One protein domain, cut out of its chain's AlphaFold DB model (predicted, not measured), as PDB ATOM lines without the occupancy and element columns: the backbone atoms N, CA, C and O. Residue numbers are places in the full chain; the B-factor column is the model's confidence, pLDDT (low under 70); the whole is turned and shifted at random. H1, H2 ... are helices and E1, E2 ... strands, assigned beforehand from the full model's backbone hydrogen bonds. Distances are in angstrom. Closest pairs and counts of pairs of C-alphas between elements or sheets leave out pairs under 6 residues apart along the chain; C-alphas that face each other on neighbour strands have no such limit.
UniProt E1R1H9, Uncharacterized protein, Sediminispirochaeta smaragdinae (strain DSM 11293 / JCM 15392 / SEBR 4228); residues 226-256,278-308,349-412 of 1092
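Overview. This is residues 226 to 256, 278 to 308 and 349 to 412 of the 1092 residues of an uncharacterized protein of Sediminispirochaeta smaragdinae (strain DSM 11293 / JCM 15392 / SEBR 4228) (UniProt E1R1H9). A long, narrow, twisted ribbon of two antiparallel strands, E1 and E3, makes the length; E2 pairs with E3 toward one end, and toward the other E4 pairs with E1 and H1 covers one face. The printed part has 126 residues, mostly strand by class, in the order E1, E2, E3, E4, H1. The mixed sheet runs E2, E3, E1, E4 and is curled like part of a barrel. The whole is an extended rod, with a radius of gyration of the C-alphas of 23.7 A and spans of 82 by 24 by 19 A.

Along the chain. E3, residues 351 to 375, is 64.1 A long. E1, residues 228 to 250, is 58.7 A long and begins at C-alpha 228 (103.815, 130.644, 205.743). E2, residues 290 to 305, is 38.1 A long and bends by 79 degrees at residue 293. E4, residues 382 to 387, spans 16.4 A. H1, residues 394 to 410, spans 23.8 A and ends at C-alpha 410 (114.470, 136.498, 202.151).

Arrangement. In the twisted sheet, E3 and E1 are antiparallel at 173 degrees, with N 233 and O 372 2.8 A apart, within hydrogen-bond range. E2, an edge strand, is antiparallel to E3, with N 301 and O 356 at 2.7 A. E4, the other edge strand, is parallel to E1, with N 234 and O 386 at 2.8 A. E2 and E4 are apart. H1 is on the sheet at a height of 8.0 A, over E3 and E1, and runs along the strands, at 12 degrees to E1 on the local plane. The closest C-alphas of H1 and E3 are those of Ser 398 and Ser 372, 5.5 A. In H1 every O i to N i+4 pair is within hydrogen-bond range.

Size, cuts and confidence. The C-alphas farthest apart, of Phe 308 and Arg 412, are 82.4 A apart. Residues 257 to 277 and 309 to 348 are not printed; the gaps between C-alphas are 21.9 A and 9.8 A. The links printed whole, E3 to E4 and E4 to H1, are short. Mean pLDDT of the printed part is 73.0; 44 residues are under 70, among them 278 to 290.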
ATOM      1  N   SER A 226     109.615 130.801 208.492       72.50
ATOM      2  CA  SER A 226     108.180 131.034 208.605       72.50
ATOM      3  C   SER A 226     107.430 129.798 208.124       72.50
ATOM      4  O   SER A 226     107.775 129.218 207.094       72.50
ATOM      5  N   GLU A 227     106.370 129.425 208.834       71.44
ATOM      6  CA  GLU A 227     105.454 128.371 208.387       71.44
ATOM      7  C   GLU A 227     104.637 128.795 207.153       71.44
ATOM      8  O   GLU A 227     104.036 127.942 206.502       71.44
ATOM      9  N   ALA A 228     104.618 130.094 206.823       79.69
ATOM     10  CA  ALA A 228     103.815 130.644 205.743       79.69
ATOM     11  C   ALA A 228     104.528 130.619 204.382       79.69
ATOM     12  O   ALA A 228     105.667 131.070 204.245       79.69
ATOM     13  N   ASP A 229     103.819 130.152 203.357       83.12
ATOM     14  CA  ASP A 229     104.236 130.168 201.947       83.12
ATOM     15  C   ASP A 229     103.345 131.078 201.077       83.12
ATOM     16  O   ASP A 229     103.536 131.160 199.859       83.12
ATOM     17  N   GLN A 230     102.397 131.782 201.708       87.12
ATOM     18  CA  GLN A 230     101.519 132.787 201.110       87.12
ATOM     19  C   GLN A 230     101.254 133.933 202.098       87.12
ATOM     20  O   GLN A 230     101.153 133.713 203.311       87.12
ATOM     21  N   VAL A 231     101.069 135.145 201.573       90.06
ATOM     22  CA  VAL A 231     100.624 136.316 202.342       90.06
ATOM     23  C   VAL A 231      99.329 136.854 201.753       90.06
ATOM     24  O   VAL A 231      99.227 137.057 200.547       90.06
ATOM     25  N   GLN A 232      98.345 137.114 202.613       92.06
ATOM     26  CA  GLN A 232      97.127 137.842 202.271       92.06
ATOM     27  C   GLN A 232      97.075 139.144 203.067       92.06
ATOM     28  O   GLN A 232      97.015 139.111 204.297       92.06
ATOM     29  N   VAL A 233      96.994 140.268 202.366       92.38
ATOM     30  CA  VAL A 233      96.652 141.576 202.929       92.38
ATOM     31  C   VAL A 233      95.160 141.803 202.725       92.38
ATOM     32  O   VAL A 233      94.649 141.673 201.618       92.38
ATOM     33  N   THR A 234      94.446 142.106 203.801       91.62
ATOM     34  CA  THR A 234      93.019 142.444 203.793       91.62
ATOM     35  C   THR A 234      92.874 143.918 204.147       91.62
ATOM     36  O   THR A 234      93.402 144.322 205.175       91.62
ATOM     37  N   PHE A 235      92.185 144.711 203.334       90.56
ATOM     38  CA  PHE A 235      92.146 146.171 203.465       90.56
ATOM     39  C   PHE A 235      90.755 146.730 203.139       90.56
ATOM     40  O   PHE A 235      89.898 146.012 202.613       90.56
ATOM     41  N   ASN A 236      90.503 147.985 203.509       84.62
ATOM     42  CA  ASN A 236      89.182 148.597 203.380       84.62
ATOM     43  C   ASN A 236      88.947 149.067 201.941       84.62
ATOM     44  O   ASN A 236      89.813 149.692 201.334       84.62
ATOM     45  N   GLN A 237      87.766 148.790 201.387       83.50
ATOM     46  CA  GLN A 237      87.415 149.300 200.064       83.50
ATOM     47  C   GLN A 237      87.037 150.780 200.148       83.50
ATOM     48  O   GLN A 237      86.182 151.163 200.948       83.50
ATOM     49  N   TYR A 238      87.635 151.578 199.268       84.31
ATOM     50  CA  TYR A 238      87.333 152.990 199.083       84.31
ATOM     51  C   TYR A 238      86.700 153.244 197.711       84.31
ATOM     52  O   TYR A 238      87.079 152.623 196.715       84.31
ATOM     53  N   GLU A 239      85.734 154.157 197.654       84.19
ATOM     54  CA  GLU A 239      85.102 154.595 196.412       84.19
ATOM     55  C   GLU A 239      84.755 156.087 196.467       84.19
ATOM     56  O   GLU A 239      84.124 156.555 197.415       84.19
ATOM     57  N   LYS A 240      85.134 156.834 195.422       82.31
ATOM     58  CA  LYS A 240      84.686 158.214 195.202       82.31
ATOM     59  C   LYS A 240      83.498 158.210 194.244       82.31
ATOM     60  O   LYS A 240      83.648 157.955 193.050       82.31
ATOM     61  N   LEU A 241      82.316 158.518 194.762       81.50
ATOM     62  CA  LEU A 241      81.102 158.701 193.978       81.50
ATOM     63  C   LEU A 241      80.970 160.173 193.591       81.50
ATOM     64  O   LEU A 241      80.965 161.035 194.462       81.50
ATOM     65  N   THR A 242      80.844 160.471 192.300       83.50
ATOM     66  CA  THR A 242      80.816 161.857 191.805       83.50
ATOM     67  C   THR A 242      79.426 162.298 191.351       83.50
ATOM     68  O   THR A 242      78.626 161.488 190.877       83.50
ATOM     69  N   GLY A 243      79.125 163.592 191.503       77.69
ATOM     70  CA  GLY A 243      77.889 164.218 191.016       77.69
ATOM     71  C   GLY A 243      76.601 163.697 191.664       77.69
ATOM     72  O   GLY A 243      75.533 163.738 191.046       77.69
ATOM     73  N   LEU A 244      76.682 163.185 192.892       76.69
ATOM     74  CA  LEU A 244      75.536 162.658 193.626       76.69
ATOM     75  C   LEU A 244      74.619 163.781 194.102       76.69
ATOM     76  O   LEU A 244      75.077 164.850 194.481       76.69
ATOM     77  N   THR A 245      73.312 163.525 194.161       75.31
ATOM     78  CA  THR A 245      72.385 164.395 194.903       75.31
ATOM     79  C   THR A 245      72.406 163.985 196.370       75.31
ATOM     80  O   THR A 245      71.824 162.964 196.724       75.31
ATOM     81  N   LEU A 246      73.100 164.761 197.201       70.62
ATOM     82  CA  LEU A 246      73.313 164.500 198.629       70.62
ATOM     83  C   LEU A 246      72.054 164.775 199.451       70.62
ATOM     84  O   LEU A 246      71.749 164.056 200.399       70.62
ATOM     85  N   TYR A 247      71.316 165.811 199.057       73.94
ATOM     86  CA  TYR A 247      70.074 166.215 199.696       73.94
ATOM     87  C   TYR A 247      69.117 166.778 198.652       73.94
ATOM     88  O   TYR A 247      69.502 167.587 197.804       73.94
ATOM     89  N   TYR A 248      67.864 166.344 198.717       72.12
ATOM     90  CA  TYR A 248      66.799 166.848 197.869       72.12
ATOM     91  C   TYR A 248      65.538 167.027 198.698       72.12
ATOM     92  O   TYR A 248      64.986 166.062 199.228       72.12
ATOM     93  N   GLU A 249      65.055 168.261 198.778       72.19
ATOM     94  CA  GLU A 249      63.763 168.545 199.377       72.19
ATOM     95  C   GLU A 249      62.928 169.407 198.442       72.19
ATOM     96  O   GLU A 249      63.317 170.501 198.031       72.19
ATOM     97  N   LYS A 250      61.739 168.897 198.118       73.81
ATOM     98  CA  LYS A 250      60.731 169.611 197.345       73.81
ATOM     99  C   LYS A 250      59.559 169.944 198.253       73.81
ATOM    100  O   LYS A 250      58.770 169.064 198.603       73.81
ATOM    101  N   VAL A 251      59.420 171.217 198.601       63.78
ATOM    102  CA  VAL A 251      58.342 171.688 199.472       63.78
ATOM    103  C   VAL A 251      57.055 171.750 198.655       63.78
ATOM    104  O   VAL A 251      56.968 172.403 197.608       63.78
ATOM    105  N   SER A 252      56.034 171.013 199.093       50.97
ATOM    106  CA  SER A 252      54.751 171.000 198.397       50.97
ATOM    107  C   SER A 252      54.090 172.384 198.483       50.97
ATOM    108  O   SER A 252      54.130 173.054 199.511       50.97
ATOM    109  N   ARG A 253      53.467 172.820 197.380       46.84
ATOM    110  CA  ARG A 253      52.987 174.193 197.093       46.84
ATOM    111  C   ARG A 253      51.969 174.800 198.090       46.84
ATOM    112  O   ARG A 253      51.409 175.850 197.792       46.84
ATOM    113  N   TYR A 254      51.671 174.136 199.206       48.34
ATOM    114  CA  TYR A 254      50.670 174.535 200.201       48.34
ATOM    115  C   TYR A 254      51.129 174.440 201.663       48.34
ATOM    116  O   TYR A 254      50.352 174.804 202.543       48.34
ATOM    117  N   GLU A 255      52.366 174.029 201.940       43.19
ATOM    118  CA  GLU A 255      52.959 174.128 203.279       43.19
ATOM    119  C   GLU A 255      53.873 175.353 203.308       43.19
ATOM    120  O   GLU A 255      55.091 175.273 203.194       43.19
ATOM    121  N   SER A 256      53.265 176.537 203.374       38.84
ATOM    122  CA  SER A 256      54.008 177.753 203.682       38.84
ATOM    123  C   SER A 256      54.524 177.652 205.115       38.84
ATOM    124  O   SER A 256      53.727 177.575 206.052       38.84
ATOM    125  N   ARG A 278      68.150 160.752 202.997       37.69
ATOM    126  CA  ARG A 278      67.359 160.526 201.780       37.69
ATOM    127  C   ARG A 278      68.051 161.231 200.625       37.69
ATOM    128  O   ARG A 278      67.678 162.333 200.238       37.69
ATOM    129  N   CYS A 279      69.092 160.592 200.115       37.56
ATOM    130  CA  CYS A 279      69.600 160.896 198.792       37.56
ATOM    131  C   CYS A 279      68.651 160.215 197.774       37.56
ATOM    132  O   CYS A 279      68.081 159.166 198.067       37.56
ATOM    133  N   ASP A 280      68.379 160.841 196.624       40.88
ATOM    134  CA  ASP A 280      67.472 160.282 195.594       40.88
ATOM    135  C   ASP A 280      68.133 159.146 194.783       40.88
ATOM    136  O   ASP A 280      67.498 158.478 193.962       40.88
ATOM    137  N   TYR A 281      69.411 158.871 195.049       38.03
ATOM    138  CA  TYR A 281      69.964 157.545 194.823       38.03
ATOM    139  C   TYR A 281      69.360 156.628 195.891       38.03
ATOM    140  O   TYR A 281      69.410 156.950 197.068       38.03
ATOM    141  N   ASN A 282      68.805 155.474 195.524       38.22
ATOM    142  CA  ASN A 282      68.370 154.448 196.479       38.22
ATOM    143  C   ASN A 282      69.565 153.864 197.274       38.22
ATOM    144  O   ASN A 282      69.771 152.652 197.277       38.22
ATOM    145  N   LEU A 283      70.344 154.677 197.993       41.91
ATOM    146  CA  LEU A 283      71.066 154.218 199.161       41.91
ATOM    147  C   LEU A 283      70.046 154.033 200.292       41.91
ATOM    148  O   LEU A 283      70.068 154.696 201.321       41.91
ATOM    149  N   ALA A 284      69.168 153.043 200.134       39.50
ATOM    150  CA  ALA A 284      68.641 152.312 201.279       39.50
ATOM    151  C   ALA A 284      69.777 151.445 201.855       39.50
ATOM    152  O   ALA A 284      69.647 150.228 201.960       39.50
ATOM    153  N   VAL A 285      70.940 152.043 202.113       42.34
ATOM    154  CA  VAL A 285      72.083 151.335 202.669       42.34
ATOM    155  C   VAL A 285      72.046 151.606 204.154       42.34
ATOM    156  O   VAL A 285      72.189 152.745 204.599       42.34
ATOM    157  N   ASP A 286      71.780 150.534 204.886       46.94
ATOM    158  CA  ASP A 286      71.949 150.449 206.326       46.94
ATOM    159  C   ASP A 286      73.287 151.101 206.704       46.94
ATOM    160  O   ASP A 286      74.340 150.721 206.180       46.94
ATOM    161  N   SER A 287      73.251 152.123 207.560       54.41
ATOM    162  CA  SER A 287      74.428 152.896 207.980       54.41
ATOM    163  C   SER A 287      75.479 152.049 208.710       54.41
ATOM    164  O   SER A 287      76.517 152.566 209.109       54.41
ATOM    165  N   SER A 288      75.220 150.755 208.915       60.03
ATOM    166  CA  SER A 288      76.176 149.789 209.449       60.03
ATOM    167  C   SER A 288      77.318 149.441 208.487       60.03
ATOM    168  O   SER A 288      78.414 149.156 208.962       60.03
ATOM    169  N   ASN A 289      77.104 149.474 207.164       64.94
ATOM    170  CA  ASN A 289      78.017 148.796 206.225       64.94
ATOM    171  C   ASN A 289      79.092 149.705 205.598       64.94
ATOM    172  O   ASN A 289      79.996 149.213 204.918       64.94
ATOM    173  N   TYR A 290      78.999 151.024 205.780       69.94
ATOM    174  CA  TYR A 290      79.885 152.012 205.159       69.94
ATOM    175  C   TYR A 290      80.022 153.269 206.021       69.94
ATOM    176  O   TYR A 290      79.165 153.578 206.846       69.94
ATOM    177  N   GLU A 291      81.111 153.998 205.814       74.56
ATOM    178  CA  GLU A 291      81.369 155.319 206.367       74.56
ATOM    179  C   GLU A 291      81.494 156.329 205.233       74.56
ATOM    180  O   GLU A 291      82.241 156.110 204.279       74.56
ATOM    181  N   VAL A 292      80.778 157.448 205.338       69.75
ATOM    182  CA  VAL A 292      81.038 158.602 204.475       69.75
ATOM    183  C   VAL A 292      82.274 159.301 205.027       69.75
ATOM    184  O   VAL A 292      82.226 159.937 206.082       69.75
ATOM    185  N   ALA A 293      83.387 159.142 204.321       65.75
ATOM    186  CA  ALA A 293      84.650 159.769 204.655       65.75
ATOM    187  C   ALA A 293      84.531 161.288 204.463       65.75
ATOM    188  O   ALA A 293      84.542 162.041 205.432       65.75
ATOM    189  N   ALA A 294      84.295 161.743 203.240       64.69
ATOM    190  CA  ALA A 294      84.248 163.161 202.897       64.69
ATOM    191  C   ALA A 294      83.130 163.463 201.892       64.69
ATOM    192  O   ALA A 294      82.611 162.561 201.227       64.69
ATOM    193  N   ALA A 295      82.763 164.741 201.800       66.50
ATOM    194  CA  ALA A 295      81.836 165.253 200.803       66.50
ATOM    195  C   ALA A 295      82.419 166.524 200.169       66.50
ATOM    196  O   ALA A 295      82.534 167.548 200.841       66.50
ATOM    197  N   GLU A 296      82.752 166.462 198.886       67.75
ATOM    198  CA  GLU A 296      83.448 167.517 198.138       67.75
ATOM    199  C   GLU A 296      82.580 168.063 197.000       67.75
ATOM    200  O   GLU A 296      81.521 167.517 196.692       67.75
ATOM    201  N   ASN A 297      83.031 169.147 196.358       71.19
ATOM    202  CA  ASN A 297      82.392 169.723 195.167       71.19
ATOM    203  C   ASN A 297      80.886 169.973 195.341       71.19
ATOM    204  O   ASN A 297      80.094 169.807 194.411       71.19
ATOM    205  N   GLN A 298      80.486 170.358 196.554       70.50
ATOM    206  CA  GLN A 298      79.085 170.551 196.879       70.50
ATOM    207  C   GLN A 298      78.553 171.803 196.173       70.50
ATOM    208  O   GLN A 298      79.071 172.905 196.345       70.50
ATOM    209  N   SER A 299      77.485 171.649 195.403       68.69
ATOM    210  CA  SER A 299      76.734 172.739 194.799       68.69
ATOM    211  C   SER A 299      75.301 172.728 195.307       68.69
ATOM    212  O   SER A 299      74.608 171.710 195.241       68.69
ATOM    213  N   VAL A 300      74.843 173.883 195.779       70.31
ATOM    214  CA  VAL A 300      73.474 174.082 196.252       70.31
ATOM    215  C   VAL A 300      72.662 174.782 195.164       70.31
ATOM    216  O   VAL A 300      72.959 175.909 194.772       70.31
ATOM    217  N   GLU A 301      71.611 174.123 194.692       69.56
ATOM    218  CA  GLU A 301      70.595 174.664 193.796       69.56
ATOM    219  C   GLU A 301      69.332 174.982 194.613       69.56
ATOM    220  O   GLU A 301      68.727 174.101 195.229       69.56
ATOM    221  N   VAL A 302      68.917 176.251 194.620       65.62
ATOM    222  CA  VAL A 302      67.694 176.699 195.305       65.62
ATOM    223  C   VAL A 302      66.717 177.245 194.276       65.62
ATOM    224  O   VAL A 302      66.987 178.249 193.615       65.62
ATOM    225  N   HIS A 303      65.545 176.625 194.166       66.62
ATOM    226  CA  HIS A 303      64.461 177.110 193.321       66.62
ATOM    227  C   HIS A 303      63.353 177.697 194.199       66.62
ATOM    228  O   HIS A 303      62.650 176.995 194.930       66.62
ATOM    229  N   GLY A 304      63.176 179.015 194.115       63.78
ATOM    230  CA  GLY A 304      62.205 179.765 194.908       63.78
ATOM    231  C   GLY A 304      61.335 180.699 194.074       63.78
ATOM    232  O   GLY A 304      61.583 180.950 192.895       63.78
ATOM    233  N   TYR A 305      60.284 181.215 194.701       59.81
ATOM    234  CA  TYR A 305      59.399 182.226 194.139       59.81
ATOM    235  C   TYR A 305      59.548 183.544 194.907       59.81
ATOM    236  O   TYR A 305      59.399 183.583 196.128       59.81
ATOM    237  N   VAL A 306      59.807 184.632 194.171       50.62
ATOM    238  CA  VAL A 306      59.849 186.003 194.700       50.62
ATOM    239  C   VAL A 306      58.727 186.815 194.042       50.62
ATOM    240  O   VAL A 306      58.776 187.051 192.829       50.62
ATOM    241  N   PRO A 307      57.693 187.250 194.781       49.69
ATOM    242  CA  PRO A 307      56.654 188.099 194.217       49.69
ATOM    243  C   PRO A 307      57.186 189.522 193.992       49.69
ATOM    244  O   PRO A 307      57.247 190.335 194.910       49.69
ATOM    245  N   PHE A 308      57.518 189.863 192.746       42.75
ATOM    246  CA  PHE A 308      57.728 191.259 192.354       42.75
ATOM    247  C   PHE A 308      56.374 191.952 192.170       42.75
ATOM    248  O   PHE A 308      55.626 191.677 191.229       42.75
ATOM    249  N   GLY A 349      56.628 186.921 202.148       57.53
ATOM    250  CA  GLY A 349      56.129 186.572 200.811       57.53
ATOM    251  C   GLY A 349      57.116 185.829 199.901       57.53
ATOM    252  O   GLY A 349      56.717 185.421 198.810       57.53
ATOM    253  N   GLN A 350      58.372 185.629 200.311       57.47
ATOM    254  CA  GLN A 350      59.319 184.745 199.618       57.47
ATOM    255  C   GLN A 350      59.100 183.285 200.040       57.47
ATOM    256  O   GLN A 350      58.890 183.003 201.215       57.47
ATOM    257  N   VAL A 351      59.153 182.358 199.082       63.12
ATOM    258  CA  VAL A 351      58.997 180.912 199.327       63.12
ATOM    259  C   VAL A 351      60.063 180.135 198.570       63.12
ATOM    260  O   VAL A 351      60.281 180.376 197.381       63.12
ATOM    261  N   ILE A 352      60.702 179.185 199.247       62.72
ATOM    262  CA  ILE A 352      61.590 178.194 198.637       62.72
ATOM    263  C   ILE A 352      60.729 176.978 198.281       62.72
ATOM    264  O   ILE A 352      60.021 176.458 199.138       62.72
ATOM    265  N   ASN A 353      60.738 176.560 197.015       67.19
ATOM    266  CA  ASN A 353      59.945 175.414 196.550       67.19
ATOM    267  C   ASN A 353      60.787 174.138 196.452       67.19
ATOM    268  O   ASN A 353      60.239 173.039 196.501       67.19
ATOM    269  N   GLU A 354      62.096 174.276 196.253       70.50
ATOM    270  CA  GLU A 354      63.002 173.152 196.045       70.50
ATOM    271  C   GLU A 354      64.427 173.546 196.445       70.50
ATOM    272  O   GLU A 354      64.918 174.605 196.043       70.50
ATOM    273  N   ILE A 355      65.053 172.701 197.261       70.75
ATOM    274  CA  ILE A 355      66.466 172.763 197.637       70.75
ATOM    275  C   ILE A 355      67.093 171.457 197.169       70.75
ATOM    276  O   ILE A 355      66.619 170.371 197.512       70.75
ATOM    277  N   LYS A 356      68.164 171.561 196.394       73.88
ATOM    278  CA  LYS A 356      68.930 170.422 195.907       73.88
ATOM    279  C   LYS A 356      70.406 170.668 196.177       73.88
ATOM    280  O   LYS A 356      70.949 171.680 195.758       73.88
ATOM    281  N   ILE A 357      71.048 169.749 196.883       73.12
ATOM    282  CA  ILE A 357      72.493 169.758 197.114       73.12
ATOM    283  C   ILE A 357      73.066 168.596 196.320       73.12
ATOM    284  O   ILE A 357      72.710 167.443 196.567       73.12
ATOM    285  N   THR A 358      73.932 168.894 195.358       74.62
ATOM    286  CA  THR A 358      74.727 167.890 194.645       74.62
ATOM    287  C   THR A 358      76.183 167.979 195.061       74.62
ATOM    288  O   THR A 358      76.625 169.053 195.431       74.62
ATOM    289  N   GLY A 359      76.930 166.885 195.017       74.62
ATOM    290  CA  GLY A 359      78.350 166.859 195.351       74.62
ATOM    291  C   GLY A 359      78.937 165.466 195.185       74.62
ATOM    292  O   GLY A 359      78.236 164.517 194.829       74.62
ATOM    293  N   ASP A 360      80.225 165.347 195.453       77.50
ATOM    294  CA  ASP A 360      80.946 164.082 195.427       77.50
ATOM    295  C   ASP A 360      80.991 163.503 196.848       77.50
ATOM    296  O   ASP A 360      81.167 164.249 197.810       77.50
ATOM    297  N   LEU A 361      80.837 162.186 197.001       76.56
ATOM    298  CA  LEU A 361      81.015 161.477 198.272       76.56
ATOM    299  C   LEU A 361      82.192 160.521 198.196       76.56
ATOM    300  O   LEU A 361      82.337 159.760 197.245       76.56
ATOM    301  N   HIS A 362      82.977 160.507 199.259       73.88
ATOM    302  CA  HIS A 362      84.046 159.552 199.487       73.88
ATOM    303  C   HIS A 362      83.515 158.511 200.472       73.88
ATOM    304  O   HIS A 362      83.105 158.869 201.578       73.88
ATOM    305  N   ILE A 363      83.468 157.241 200.077       79.50
ATOM    306  CA  ILE A 363      82.871 156.156 200.865       79.50
ATOM    307  C   ILE A 363      83.934 155.116 201.200       79.50
ATOM    308  O   ILE A 363      84.667 154.663 200.324       79.50
ATOM    309  N   ILE A 364      83.977 154.711 202.470       78.69
ATOM    310  CA  ILE A 364      84.765 153.577 202.959       78.69
ATOM    311  C   ILE A 364      83.792 152.471 203.363       78.69
ATOM    312  O   ILE A 364      82.944 152.666 204.232       78.69
ATOM    313  N   TYR A 365      83.897 151.294 202.760       78.38
ATOM    314  CA  TYR A 365      83.030 150.166 203.098       78.38
ATOM    315  C   TYR A 365      83.588 149.407 204.310       78.38
ATOM    316  O   TYR A 365      84.665 148.820 204.232       78.38
ATOM    317  N   LYS A 366      82.852 149.386 205.433       69.50
ATOM    318  CA  LYS A 366      83.292 148.731 206.685       69.50
ATOM    319  C   LYS A 366      83.254 147.206 206.592       69.50
ATOM    320  O   LYS A 366      84.141 146.529 207.108       69.50
ATOM    321  N   ASP A 367      82.251 146.676 205.892       71.19
ATOM    322  CA  ASP A 367      82.008 145.230 205.795       71.19
ATOM    323  C   ASP A 367      82.514 144.605 204.488       71.19
ATOM    324  O   ASP A 367      82.555 143.379 204.358       71.19
ATOM    325  N   GLN A 368      82.922 145.426 203.514       74.12
ATOM    326  CA  GLN A 368      83.525 144.956 202.267       74.12
ATOM    327  C   GLN A 368      85.025 145.203 202.299       74.12
ATOM    328  O   GLN A 368      85.531 146.222 201.833       74.12
ATOM    329  N   LYS A 369      85.744 144.239 202.878       79.38
ATOM    330  CA  LYS A 369      87.200 144.222 202.809       79.38
ATOM    331  C   LYS A 369      87.654 143.570 201.510       79.38
ATOM    332  O   LYS A 369      87.223 142.460 201.186       79.38
ATOM    333  N   LYS A 370      88.552 144.238 200.795       83.75
ATOM    334  CA  LYS A 370      89.281 143.648 199.673       83.75
ATOM    335  C   LYS A 370      90.469 142.849 200.189       83.75
ATOM    336  O   LYS A 370      90.921 143.025 201.321       83.75
ATOM    337  N   THR A 371      90.962 141.939 199.359       86.94
ATOM    338  CA  THR A 371      92.114 141.102 199.690       86.94
ATOM    339  C   THR A 371      93.095 141.093 198.536       86.94
ATOM    340  O   THR A 371      92.703 140.746 197.424       86.94
ATOM    341  N   SER A 372      94.359 141.396 198.812       84.06
ATOM    342  CA  SER A 372      95.468 141.118 197.903       84.06
ATOM    343  C   SER A 372      96.239 139.912 198.430       84.06
ATOM    344  O   SER A 372      96.524 139.823 199.626       84.06
ATOM    345  N   VAL A 373      96.508 138.938 197.561       84.31
ATOM    346  CA  VAL A 373      97.204 137.697 197.919       84.31
ATOM    347  C   VAL A 373      98.449 137.581 197.062       84.31
ATOM    348  O   VAL A 373      98.359 137.610 195.837       84.31
ATOM    349  N   PHE A 374      99.594 137.394 197.711       85.62
ATOM    350  CA  PHE A 374     100.847 137.076 197.048       85.62
ATOM    351  C   PHE A 374     101.287 135.664 197.433       85.62
ATOM    352  O   PHE A 374     101.326 135.298 198.614       85.62
ATOM    353  N   SER A 375     101.598 134.853 196.427       80.12
ATOM    354  CA  SER A 375     101.931 133.445 196.592       80.12
ATOM    355  C   SER A 375     103.091 133.040 195.684       80.12
ATOM    356  O   SER A 375     103.221 133.503 194.552       80.12
ATOM    357  N   GLY A 376     103.957 132.157 196.188       71.00
ATOM    358  CA  GLY A 376     105.021 131.576 195.369       71.00
ATOM    359  C   GLY A 376     104.461 130.622 194.298       71.00
ATOM    360  O   GLY A 376     103.409 130.011 194.523       71.00
ATOM    361  N   PRO A 377     105.187 130.405 193.180       61.53
ATOM    362  CA  PRO A 377     104.719 129.640 192.014       61.53
ATOM    363  C   PRO A 377     104.341 128.172 192.295       61.53
ATOM    364  O   PRO A 377     103.672 127.557 191.476       61.53
ATOM    365  N   ASN A 378     104.729 127.618 193.453       61.97
ATOM    366  CA  ASN A 378     104.437 126.240 193.873       61.97
ATOM    367  C   ASN A 378     103.757 126.148 195.260       61.97
ATOM    368  O   ASN A 378     103.826 125.104 195.913       61.97
ATOM    369  N   SER A 379     103.166 127.236 195.761       60.91
ATOM    370  CA  SER A 379     102.585 127.265 197.114       60.91
ATOM    371  C   SER A 379     101.312 126.406 197.225       60.91
ATOM    372  O   SER A 379     100.414 126.469 196.386       60.91
ATOM    373  N   THR A 380     101.237 125.587 198.275       55.22
ATOM    374  CA  THR A 380     100.052 124.771 198.637       55.22
ATOM    375  C   THR A 380      99.701 124.901 200.126       55.22
ATOM    376  O   THR A 380      98.824 124.190 200.618       55.22
ATOM    377  N   GLY A 381     100.409 125.771 200.851       65.50
ATOM    378  CA  GLY A 381     100.505 125.788 202.301       65.50
ATOM    379  C   GLY A 381      99.871 126.992 203.000       65.50
ATOM    380  O   GLY A 381      98.892 127.590 202.553       65.50
ATOM    381  N   ILE A 382     100.385 127.230 204.207       75.50
ATOM    382  CA  ILE A 382      99.803 128.039 205.276       75.50
ATOM    383  C   ILE A 382      99.830 129.529 204.906       75.50
ATOM    384  O   ILE A 382     100.867 130.112 204.603       75.50
ATOM    385  N   LEU A 383      98.663 130.164 204.995       84.50
ATOM    386  CA  LEU A 383      98.455 131.563 204.642       84.50
ATOM    387  C   LEU A 383      98.651 132.489 205.849       84.50
ATOM    388  O   LEU A 383      97.876 132.416 206.811       84.50
ATOM    389  N   LYS A 384      99.617 133.415 205.781       87.56
ATOM    390  CA  LYS A 384      99.733 134.512 206.755       87.56
ATOM    391  C   LYS A 384      98.778 135.636 206.362       87.56
ATOM    392  O   LYS A 384      98.868 136.178 205.264       87.56
ATOM    393  N   LYS A 385      97.851 135.981 207.255       89.75
ATOM    394  CA  LYS A 385      96.875 137.057 207.039       89.75
ATOM    395  C   LYS A 385      97.302 138.313 207.781       89.75
ATOM    396  O   LYS A 385      97.574 138.250 208.977       89.75
ATOM    397  N   TYR A 386      97.302 139.431 207.077       89.88
ATOM    398  CA  TYR A 386      97.482 140.769 207.616       89.88
ATOM    399  C   TYR A 386      96.229 141.596 207.303       89.88
ATOM    400  O   TYR A 386      95.665 141.472 206.215       89.88
ATOM    401  N   SER A 387      95.752 142.392 208.261       90.50
ATOM    402  CA  SER A 387      94.626 143.309 208.055       90.50
ATOM    403  C   SER A 387      95.164 144.730 208.109       90.50
ATOM    404  O   SER A 387      95.431 145.220 209.199       90.50
ATOM    405  N   ALA A 388      95.290 145.366 206.949       90.38
ATOM    406  CA  ALA A 388      95.617 146.778 206.849       90.38
ATOM    407  C   ALA A 388      94.395 147.613 207.255       90.38
ATOM    408  O   ALA A 388      93.252 147.257 206.937       90.38
ATOM    409  N   THR A 389      94.634 148.691 207.992       86.44
ATOM    410  CA  THR A 389      93.578 149.549 208.554       86.44
ATOM    411  C   THR A 389      93.413 150.815 207.728       86.44
ATOM    412  O   THR A 389      92.284 151.226 207.448       86.44
ATOM    413  N   TYR A 390      94.535 151.378 207.292       88.00
ATOM    414  CA  TYR A 390      94.637 152.689 206.660       88.00
ATOM    415  C   TYR A 390      94.989 152.603 205.176       88.00
ATOM    416  O   TYR A 390      95.279 153.611 204.543       88.00
ATOM    417  N   LEU A 391      94.944 151.393 204.621       88.44
ATOM    418  CA  LEU A 391      95.208 151.129 203.220       88.44
ATOM    419  C   LEU A 391      93.895 151.009 202.435       88.44
ATOM    420  O   LEU A 391      92.995 150.257 202.822       88.44
ATOM    421  N   TYR A 392      93.803 151.747 201.329       86.19
ATOM    422  CA  TYR A 392      92.569 151.910 200.545       86.19
ATOM    423  C   TYR A 392      92.733 151.611 199.049       86.19
ATOM    424  O   TYR A 392      91.746 151.614 198.309       86.19
ATOM    425  N   ASP A 393      93.963 151.345 198.613       84.62
ATOM    426  CA  ASP A 393      94.334 151.191 197.212       84.62
ATOM    427  C   ASP A 393      94.809 149.761 196.886       84.62
ATOM    428  O   ASP A 393      95.491 149.110 197.680       84.62
ATOM    429  N   ASP A 394      94.420 149.258 195.709       86.38
ATOM    430  CA  ASP A 394      94.723 147.888 195.273       86.38
ATOM    431  C   ASP A 394      96.224 147.704 194.944       86.38
ATOM    432  O   ASP A 394      96.782 146.622 195.182       86.38
ATOM    433  N   GLU A 395      96.888 148.735 194.410       88.69
ATOM    434  CA  GLU A 395      98.317 148.728 194.074       88.69
ATOM    435  C   GLU A 395      99.164 148.745 195.352       88.69
ATOM    436  O   GLU A 395      99.999 147.853 195.534       88.69
ATOM    437  N   ALA A 396      98.858 149.642 196.293       88.12
ATOM    438  CA  ALA A 396      99.488 149.690 197.613       88.12
ATOM    439  C   ALA A 396      99.311 148.367 198.383       88.12
ATOM    440  O   ALA A 396     100.265 147.844 198.965       88.12
ATOM    441  N   ALA A 397      98.119 147.753 198.332       90.19
ATOM    442  CA  ALA A 397      97.860 146.463 198.986       90.19
ATOM    443  C   ALA A 397      98.721 145.341 198.403       90.19
ATOM    444  O   ALA A 397      99.203 144.463 199.125       90.19
ATOM    445  N   SER A 398      98.882 145.352 197.081       90.19
ATOM    446  CA  SER A 398      99.674 144.366 196.350       90.19
ATOM    447  C   SER A 398     101.164 144.558 196.600       90.19
ATOM    448  O   SER A 398     101.885 143.573 196.781       90.19
ATOM    449  N   PHE A 399     101.612 145.811 196.697       90.62
ATOM    450  CA  PHE A 399     102.970 146.146 197.097       90.62
ATOM    451  C   PHE A 399     103.264 145.659 198.522       90.62
ATOM    452  O   PHE A 399     104.233 144.924 198.717       90.62
ATOM    453  N   LEU A 400     102.381 145.937 199.491       91.56
ATOM    454  CA  LEU A 400     102.518 145.449 200.868       91.56
ATOM    455  C   LEU A 400     102.520 143.913 200.938       91.56
ATOM    456  O   LEU A 400     103.344 143.324 201.638       91.56
ATOM    457  N   ALA A 401     101.637 143.238 200.195       91.25
ATOM    458  CA  ALA A 401     101.600 141.774 200.152       91.25
ATOM    459  C   ALA A 401     102.911 141.182 199.602       91.25
ATOM    460  O   ALA A 401     103.434 140.217 200.165       91.25
ATOM    461  N   ASN A 402     103.468 141.782 198.546       90.19
ATOM    462  CA  ASN A 402     104.755 141.388 197.973       90.19
ATOM    463  C   ASN A 402     105.934 141.683 198.920       90.19
ATOM    464  O   ASN A 402     106.817 140.839 199.090       90.19
ATOM    465  N   ALA A 403     105.936 142.839 199.584       89.75
ATOM    466  CA  ALA A 403     106.937 143.220 200.581       89.75
ATOM    467  C   ALA A 403     106.964 142.242 201.766       89.75
ATOM    468  O   ALA A 403     108.022 141.728 202.137       89.75
ATOM    469  N   LEU A 404     105.794 141.908 202.316       89.31
ATOM    470  CA  LEU A 404     105.645 140.919 203.385       89.31
ATOM    471  C   LEU A 404     106.064 139.514 202.935       89.31
ATOM    472  O   LEU A 404     106.690 138.772 203.691       89.31
ATOM    473  N   PHE A 405     105.738 139.130 201.702       88.81
ATOM    474  CA  PHE A 405     106.193 137.855 201.157       88.81
ATOM    475  C   PHE A 405     107.721 137.828 200.994       88.81
ATOM    476  O   PHE A 405     108.367 136.835 201.339       88.81
ATOM    477  N   SER A 406     108.312 138.931 200.536       86.69
ATOM    478  CA  SER A 406     109.762 139.098 200.399       86.69
ATOM    479  C   SER A 406     110.465 139.041 201.756       86.69
ATOM    480  O   SER A 406     111.480 138.362 201.882       86.69
ATOM    481  N   SER A 407     109.905 139.658 202.803       86.31
ATOM    482  CA  SER A 407     110.477 139.582 204.154       86.31
ATOM    483  C   SER A 407     110.411 138.164 204.733       86.31
ATOM    484  O   SER A 407     111.360 137.714 205.366       86.31
ATOM    485  N   ILE A 408     109.356 137.399 204.442       84.56
ATOM    486  CA  ILE A 408     109.226 135.993 204.864       84.56
ATOM    487  C   ILE A 408     110.165 135.051 204.091       84.56
ATOM    488  O   ILE A 408     110.632 134.034 204.620       84.56
ATOM    489  N   THR A 409     110.408 135.333 202.814       84.31
ATOM    490  CA  THR A 409     111.226 134.474 201.946       84.31
ATOM    491  C   THR A 409     112.712 134.775 202.079       84.31
ATOM    492  O   THR A 409     113.497 133.843 202.267       84.31
ATOM    493  N   ASN A 410     113.085 136.053 202.055       86.75
ATOM    494  CA  ASN A 410     114.470 136.498 202.151       86.75
ATOM    495  C   ASN A 410     114.919 136.700 203.602       86.75
ATOM    496  O   ASN A 410     116.071 136.414 203.903       86.75
ATOM    497  N   GLY A 411     114.034 137.097 204.523       85.31
ATOM    498  CA  GLY A 411     114.338 137.384 205.936       85.31
ATOM    499  C   GLY A 411     114.417 136.182 206.870       85.31
ATOM    500  O   GLY A 411     114.118 136.292 208.054       85.31
ATOM    501  N   ARG A 412     114.810 135.015 206.356       86.75
ATOM    502  CA  ARG A 412     114.867 133.769 207.140       86.75
ATOM    503  C   ARG A 412     116.133 133.620 207.968       86.75
ATOM    504  O   ARG A 412     116.149 132.803 208.885       86.75
TER     505      ARG A 412